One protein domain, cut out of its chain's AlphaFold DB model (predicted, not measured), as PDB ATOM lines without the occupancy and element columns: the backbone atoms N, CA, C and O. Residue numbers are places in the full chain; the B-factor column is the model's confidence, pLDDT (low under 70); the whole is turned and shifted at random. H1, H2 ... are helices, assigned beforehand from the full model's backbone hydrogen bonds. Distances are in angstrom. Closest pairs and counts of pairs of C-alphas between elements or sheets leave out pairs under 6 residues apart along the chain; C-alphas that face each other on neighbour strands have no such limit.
ATOM      1  N   LEU A 117      53.972  54.559  91.141       95.25
ATOM      2  CA  LEU A 117      54.939  54.024  92.106       95.25
ATOM      3  C   LEU A 117      54.690  52.539  92.404       95.25
ATOM      4  O   LEU A 117      55.639  51.760  92.536       95.25
ATOM      5  N   ALA A 118      53.421  52.122  92.476       96.00
ATOM      6  CA  ALA A 118      53.065  50.713  92.624       96.00
ATOM      7  C   ALA A 118      53.574  49.875  91.438       96.00
ATOM      8  O   ALA A 118      54.054  48.759  91.641       96.00
ATOM      9  N   ASP A 119      53.541  50.420  90.218       95.69
ATOM     10  CA  ASP A 119      54.104  49.770  89.038       95.69
ATOM     11  C   ASP A 119      55.612  49.525  89.186       95.69
ATOM     12  O   ASP A 119      56.051  48.396  88.960       95.69
ATOM     13  N   ILE A 120      56.395  50.510  89.649       94.31
ATOM     14  CA  ILE A 120      57.835  50.323  89.917       94.31
ATOM     15  C   ILE A 120      58.058  49.143  90.868       94.31
ATOM     16  O   ILE A 120      58.809  48.220  90.544       94.31
ATOM     17  N   ARG A 121      57.339  49.116  91.996       94.56
ATOM     18  CA  ARG A 121      57.415  48.012  92.969       94.56
ATOM     19  C   ARG A 121      56.983  46.672  92.375       94.56
ATOM     20  O   ARG A 121      57.510  45.624  92.744       94.56
ATOM     21  N   SER A 122      56.026  46.677  91.450       95.31
ATOM     22  CA  SER A 122      55.592  45.458  90.767       95.31
ATOM     23  C   SER A 122      56.687  44.874  89.871       95.31
ATOM     24  O   SER A 122      56.796  43.655  89.760       95.31
ATOM     25  N   ARG A 123      57.507  45.719  89.229       94.31
ATOM     26  CA  ARG A 123      58.574  45.276  88.320       94.31
ATOM     27  C   ARG A 123      59.625  44.473  89.077       94.31
ATOM     28  O   ARG A 123      59.984  43.392  88.619       94.31
ATOM     29  N   GLU A 124      60.019  44.941  90.261       90.50
ATOM     30  CA  GLU A 124      60.907  44.207  91.176       90.50
ATOM     31  C   GLU A 124      60.336  42.818  91.495       90.50
ATOM     32  O   GLU A 124      61.008  41.803  91.321       90.50
ATOM     33  N   ARG A 125      59.049  42.748  91.864       93.81
ATOM     34  CA  ARG A 125      58.358  41.478  92.165       93.81
ATOM     35  C   ARG A 125      58.237  40.544  90.959       93.81
ATOM     36  O   ARG A 125      58.164  39.334  91.139       93.81
ATOM     37  N   ARG A 126      58.219  41.089  89.740       93.75
ATOM     38  CA  ARG A 126      58.234  40.327  88.478       93.75
ATOM     39  C   ARG A 126      59.648  39.922  88.035       93.75
ATOM     40  O   ARG A 126      59.791  39.356  86.954       93.75
ATOM     41  N   GLY A 127      60.678  40.203  88.836       92.88
ATOM     42  CA  GLY A 127      62.064  39.834  88.544       92.88
ATOM     43  C   GLY A 127      62.767  40.778  87.568       92.88
ATOM     44  O   GLY A 127      63.694  40.368  86.870       92.88
ATOM     45  N   GLU A 128      62.330  42.037  87.470       93.44
ATOM     46  CA  GLU A 128      63.082  43.047  86.728       93.44
ATOM     47  C   GLU A 128      64.425  43.321  87.415       93.44
ATOM     48  O   GLU A 128      64.477  43.917  88.485       93.44
ATOM     49  N   GLY A 129      65.513  42.869  86.787       90.38
ATOM     50  CA  GLY A 129      66.878  43.161  87.222       90.38
ATOM     51  C   GLY A 129      67.467  44.409  86.560       90.38
ATOM     52  O   GLY A 129      66.904  44.973  85.615       90.38
ATOM     53  N   GLU A 130      68.666  44.787  87.003       89.50
ATOM     54  CA  GLU A 130      69.350  46.020  86.586       89.50
ATOM     55  C   GLU A 130      69.460  46.186  85.065       89.50
ATOM     56  O   GLU A 130      69.289  47.284  84.549       89.50
ATOM     57  N   VAL A 131      69.729  45.110  84.314       89.31
ATOM     58  CA  VAL A 131      69.869  45.181  82.846       89.31
ATOM     59  C   VAL A 131      68.600  45.737  82.200       89.31
ATOM     60  O   VAL A 131      68.667  46.633  81.360       89.31
ATOM     61  N   LYS A 132      67.435  45.238  82.618       91.81
ATOM     62  CA  LYS A 132      66.145  45.662  82.071       91.81
ATOM     63  C   LYS A 132      65.763  47.058  82.568       91.81
ATOM     64  O   LYS A 132      65.242  47.851  81.788       91.81
ATOM     65  N   GLN A 133      66.096  47.404  83.813       91.81
ATOM     66  CA  GLN A 133      65.954  48.775  84.316       91.81
ATOM     67  C   GLN A 133      66.781  49.769  83.482       91.81
ATOM     68  O   GLN A 133      66.249  50.781  83.030       91.81
ATOM     69  N   MET A 134      68.052  49.460  83.202       91.44
ATOM     70  CA  MET A 134      68.921  50.305  82.373       91.44
ATOM     71  C   MET A 134      68.365  50.464  80.952       91.44
ATOM     72  O   MET A 134      68.323  51.575  80.429       91.44
ATOM     73  N   GLN A 135      67.844  49.388  80.351       91.31
ATOM     74  CA  GLN A 135      67.176  49.457  79.044       91.31
ATOM     75  C   GLN A 135      65.979  50.415  79.039       91.31
ATOM     76  O   GLN A 135      65.746  51.099  78.042       91.31
ATOM     77  N   ARG A 136      65.224  50.517  80.142       92.81
ATOM     78  CA  ARG A 136      64.142  51.508  80.252       92.81
ATOM     79  C   ARG A 136      64.696  52.929  80.235       92.81
ATOM     80  O   ARG A 136      64.166  53.765  79.509       92.81
ATOM     81  N   LEU A 137      65.771  53.196  80.979       93.56
ATOM     82  CA  LEU A 137      66.387  54.527  81.063       93.56
ATOM     83  C   LEU A 137      66.928  55.032  79.718       93.56
ATOM     84  O   LEU A 137      66.941  56.239  79.488       93.56
ATOM     85  N   MET A 138      67.277  54.141  78.788       91.44
ATOM     86  CA  MET A 138      67.688  54.524  77.427       91.44
ATOM     87  C   MET A 138      66.609  55.289  76.640       91.44
ATOM     88  O   MET A 138      66.919  55.894  75.618       91.44
ATOM     89  N   ARG A 139      65.348  55.301  77.101       89.06
ATOM     90  CA  ARG A 139      64.281  56.141  76.525       89.06
ATOM     91  C   ARG A 139      64.463  57.633  76.819       89.06
ATOM     92  O   ARG A 139      63.916  58.454  76.094       89.06
ATOM     93  N   CYS A 140      65.196  57.974  77.877       89.25
ATOM     94  CA  CYS A 140      65.380  59.354  78.340       89.25
ATOM     95  C   CYS A 140      66.851  59.784  78.363       89.25
ATOM     96  O   CYS A 140      67.143  60.974  78.416       89.25
ATOM     97  N   PHE A 141      67.779  58.829  78.327       89.81
ATOM     98  CA  PHE A 141      69.210  59.079  78.416       89.81
ATOM     99  C   PHE A 141      69.950  58.458  77.235       89.81
ATOM    100  O   PHE A 141      69.575  57.402  76.727       89.81
ATOM    101  N   ALA A 142      71.052  59.093  76.832       89.19
ATOM    102  CA  ALA A 142      71.887  58.589  75.752       89.19
ATOM    103  C   ALA A 142      72.433  57.180  76.081       89.19
ATOM    104  O   ALA A 142      72.953  56.972  77.185       89.19
ATOM    105  N   PRO A 143      72.411  56.230  75.122       86.94
ATOM    106  CA  PRO A 143      72.926  54.873  75.319       86.94
ATOM    107  C   PRO A 143      74.358  54.829  75.861       86.94
ATOM    108  O   PRO A 143      74.675  54.000  76.712       86.94
ATOM    109  N   GLY A 144      75.217  55.746  75.401       86.12
ATOM    110  CA  GLY A 144      76.610  55.838  75.837       86.12
ATOM    111  C   GLY A 144      76.775  56.188  77.317       86.12
ATOM    112  O   GLY A 144      77.753  55.759  77.920       86.12
ATOM    113  N   SER A 145      75.825  56.905  77.921       86.88
ATOM    114  CA  SER A 145      75.859  57.239  79.352       86.88
ATOM    115  C   SER A 145      75.389  56.066  80.210       86.88
ATOM    116  O   SER A 145      76.034  55.722  81.198       86.88
ATOM    117  N   ILE A 146      74.300  55.409  79.797       89.31
ATOM    118  CA  ILE A 146      73.702  54.282  80.530       89.31
ATOM    119  C   ILE A 146      74.591  53.033  80.474       89.31
ATOM    120  O   ILE A 146      74.779  52.356  81.483       89.31
ATOM    121  N   ASN A 147      75.177  52.737  79.311       86.56
ATOM    122  CA  ASN A 147      76.002  51.542  79.125       86.56
ATOM    123  C   ASN A 147      77.449  51.719  79.603       86.56
ATOM    124  O   ASN A 147      78.212  50.757  79.569       86.56
ATOM    125  N   ASN A 148      77.849  52.916  80.049       88.50
ATOM    126  CA  ASN A 148      79.196  53.156  80.554       88.50
ATOM    127  C   ASN A 148      79.351  52.587  81.977       88.50
ATOM    128  O   ASN A 148      78.786  53.147  82.924       88.50
ATOM    129  N   PRO A 149      80.186  51.548  82.185       86.75
ATOM    130  CA  PRO A 149      80.345  50.930  83.501       86.75
ATOM    131  C   PRO A 149      80.832  51.911  84.575       86.75
ATOM    132  O   PRO A 149      80.461  51.782  85.738       86.75
ATOM    133  N   ARG A 150      81.609  52.937  84.195       89.81
ATOM    134  CA  ARG A 150      82.123  53.958  85.125       89.81
ATOM    135  C   ARG A 150      81.032  54.897  85.643       89.81
ATOM    136  O   ARG A 150      81.213  55.512  86.688       89.81
ATOM    137  N   GLN A 151      79.914  55.023  84.927       87.81
ATOM    138  CA  GLN A 151      78.808  55.922  85.276       87.81
ATOM    139  C   GLN A 151      77.578  55.183  85.814       87.81
ATOM    140  O   GLN A 151      76.651  55.830  86.291       87.81
ATOM    141  N   ARG A 152      77.582  53.843  85.807       83.12
ATOM    142  CA  ARG A 152      76.444  52.993  86.199       83.12
ATOM    143  C   ARG A 152      75.847  53.342  87.568       83.12
ATOM    144  O   ARG A 152      74.631  53.388  87.707       83.12
ATOM    145  N   HIS A 153      76.692  53.652  88.552       88.88
ATOM    146  CA  HIS A 153      76.269  54.027  89.908       88.88
ATOM    147  C   HIS A 153      75.339  55.252  89.949       88.88
ATOM    148  O   HIS A 153      74.566  55.393  90.885       88.88
ATOM    149  N   ARG A 154      75.378  56.124  88.932       90.31
ATOM    150  CA  ARG A 154      74.518  57.316  88.849       90.31
ATOM    151  C   ARG A 154      73.069  56.993  88.494       90.31
ATOM    152  O   ARG A 154      72.209  57.846  88.668       90.31
ATOM    153  N   TYR A 155      72.815  55.801  87.954       90.69
ATOM    154  CA  TYR A 155      71.530  55.432  87.365       90.69
ATOM    155  C   TYR A 155      70.836  54.280  88.092       90.69
ATOM    156  O   TYR A 155      69.656  54.049  87.853       90.69
ATOM    157  N   ILE A 156      71.544  53.563  88.971       86.81
ATOM    158  CA  ILE A 156      71.050  52.322  89.586       86.81
ATOM    159  C   ILE A 156      69.789  52.525  90.436       86.81
ATOM    160  O   ILE A 156      68.933  51.650  90.472       86.81
ATOM    161  N   GLU A 157      69.627  53.701  91.040       89.88
ATOM    162  CA  GLU A 157      68.443  54.057  91.836       89.88
ATOM    163  C   GLU A 157      67.400  54.854  91.034       89.88
ATOM    164  O   GLU A 157      66.359  55.246  91.557       89.88
ATOM    165  N   ILE A 158      67.659  55.117  89.747       92.12
ATOM    166  CA  ILE A 158      66.738  55.864  88.891       92.12
ATOM    167  C   ILE A 158      65.782  54.881  88.221       92.12
ATOM    168  O   ILE A 158      66.187  53.984  87.475       92.12
ATOM    169  N   HIS A 159      64.486  55.089  88.437       93.12
ATOM    170  CA  HIS A 159      63.431  54.311  87.801       93.12
ATOM    171  C   HIS A 159      62.667  55.171  86.804       93.12
ATOM    172  O   HIS A 159      62.168  56.245  87.135       93.12
ATOM    173  N   LEU A 160      62.526  54.670  85.575       93.06
ATOM    174  CA  LEU A 160      61.654  55.311  84.603       93.06
ATOM    175  C   LEU A 160      60.186  55.063  84.966       93.06
ATOM    176  O   LEU A 160      59.731  53.912  85.014       93.06
ATOM    177  N   LEU A 161      59.440  56.147  85.137       92.88
ATOM    178  CA  LEU A 161      57.993  56.131  85.298       92.88
ATOM    179  C   LEU A 161      57.328  55.810  83.950       92.88
ATOM    180  O   LEU A 161      57.705  56.355  82.913       92.88
ATOM    181  N   GLN A 162      56.385  54.868  83.940       89.31
ATOM    182  CA  GLN A 162      55.587  54.572  82.745       89.31
ATOM    183  C   GLN A 162      54.339  55.456  82.749       89.31
ATOM    184  O   GLN A 162      53.760  55.715  83.804       89.31
ATOM    185  N   GLY A 163      53.897  55.876  81.564       91.75
ATOM    186  CA  GLY A 163      52.546  56.412  81.404       91.75
ATOM    187  C   GLY A 163      51.494  55.310  81.569       91.75
ATOM    188  O   GLY A 163      51.795  54.128  81.369       91.75
ATOM    189  N   LEU A 164      50.253  55.700  81.874       91.31
ATOM    190  CA  LEU A 164      49.147  54.780  82.171       91.31
ATOM    191  C   LEU A 164      48.962  53.701  81.096       91.31
ATOM    192  O   LEU A 164      48.887  52.521  81.417       91.31
ATOM    193  N   GLY A 165      48.979  54.075  79.813       90.75
ATOM    194  CA  GLY A 165      48.829  53.111  78.716       90.75
ATOM    195  C   GLY A 165      49.915  52.027  78.698       90.75
ATOM    196  O   GLY A 165      49.608  50.849  78.536       90.75
ATOM    197  N   GLY A 166      51.177  52.407  78.923       90.06
ATOM    198  CA  GLY A 166      52.287  51.451  79.004       90.06
ATOM    199  C   GLY A 166      52.161  50.527  80.215       90.06
ATOM    200  O   GLY A 166      52.354  49.318  80.089       90.06
ATOM    201  N   ALA A 167      51.758  51.080  81.362       92.81
ATOM    202  CA  ALA A 167      51.498  50.300  82.566       92.81
ATOM    203  C   ALA A 167      50.370  49.276  82.341       92.81
ATOM    204  O   ALA A 167      50.556  48.094  82.623       92.81
ATOM    205  N   LEU A 168      49.235  49.678  81.760       92.69
ATOM    206  CA  LEU A 168      48.106  48.775  81.490       92.69
ATOM    207  C   LEU A 168      48.513  47.583  80.612       92.69
ATOM    208  O   LEU A 168      48.170  46.444  80.931       92.69
ATOM    209  N   ILE A 169      49.308  47.826  79.563       91.12
ATOM    210  CA  ILE A 169      49.850  46.767  78.698       91.12
ATOM    211  C   ILE A 169      50.733  45.804  79.504       91.12
ATOM    212  O   ILE A 169      50.563  44.587  79.413       91.12
ATOM    213  N   GLU A 170      51.661  46.320  80.316       91.25
ATOM    214  CA  GLU A 170      52.558  45.479  81.121       91.25
ATOM    215  C   GLU A 170      51.824  44.641  82.177       91.25
ATOM    216  O   GLU A 170      52.271  43.533  82.496       91.25
ATOM    217  N   HIS A 171      50.709  45.159  82.690       92.06
ATOM    218  CA  HIS A 171      49.838  44.494  83.660       92.06
ATOM    219  C   HIS A 171      48.730  43.656  83.018       92.06
ATOM    220  O   HIS A 171      47.931  43.060  83.735       92.06
ATOM    221  N   LYS A 172      48.705  43.553  81.682       92.12
ATOM    222  CA  LYS A 172      47.708  42.784  80.915       92.12
ATOM    223  C   LYS A 172      46.267  43.206  81.223       92.12
ATOM    224  O   LYS A 172      45.355  42.382  81.200       92.12
TER     225      LYS A 172
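This is residues 117 to 172 of the 183 residues of the protein "3'-5' exonuclease domain-containing protein" of Moniliophthora perniciosa (strain FA553 / isolate CP02) (UniProt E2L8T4). Four short helices make an open, elongated arrangement of two loose pairs: H1 and H4 side by side toward one end and running the same way, H2 and H3 toward the other end. After H3 a long stretch without a named element, residues 147 to 163, turns round at the far end and runs back along the domain to H4. The printed part has 56 residues with four named helices, H1, H2, H3 and H4 in chain order, and no named strand; the class is all helix. It is only just compact, close to loose, with a radius of gyration of the C-alphas of 11.8 A, and its C-alphas span 35 by 20 by 15 A.

Begin with the longest helix, H1, residues 117 to 125, and look from it to H4, residues 164 to 170. These two are close but not clearly touching; their closest C-alphas are those of Asp 119 and Ala 167, 7.0 A apart. Their lines stand at a shallow tilt of 13 degrees, the same way, with centres 12.5 A apart. Now look from H1 to H2, residues 130 to 137: the two are near each other, with 5 pairs of C-alphas within 10 A. From H2 go on to H3, residues 143 to 146; these are close but not clearly touching, and their closest C-alphas, those of Met 134 and Ile 146, are 6.5 A apart. H1 and H3 are apart, H2 and H4 are apart, and so are H3 and H4. In the backbone, every O i to N i+4 pair of H2 and H4 is within hydrogen-bond range, in H1 4 of 5 are, and H3 is too short for such a pair.

Find C-alpha 117 at (54.939, 54.024, 92.106); from there H1 runs 13.0 A to C-alpha 125. H2 begins at C-alpha 130, at (69.350, 46.020, 86.586), and covers 10.6 A to C-alpha 137. H3, from Pro 143 to Ile 146, is four residues long. H4 begins at Leu 164 and runs 10.0 A to C-alpha 170 at (52.558, 45.479, 81.121).

Look for the two C-alphas farthest apart at Arg 150 and Lys 172, 36.4 A from each other. The first and last printed C-alphas, those of Leu 117 and Lys 172, are 17.4 A apart. The links from H1 to H2 and from H2 to H3 are tight, with 4 and 5 residues, while the 17 residues from H3 to H4 form a long link. The printed part has no cut. In the B-factor column you will find a mean pLDDT of 91.0 over the printed part, and no printed residue is under 70.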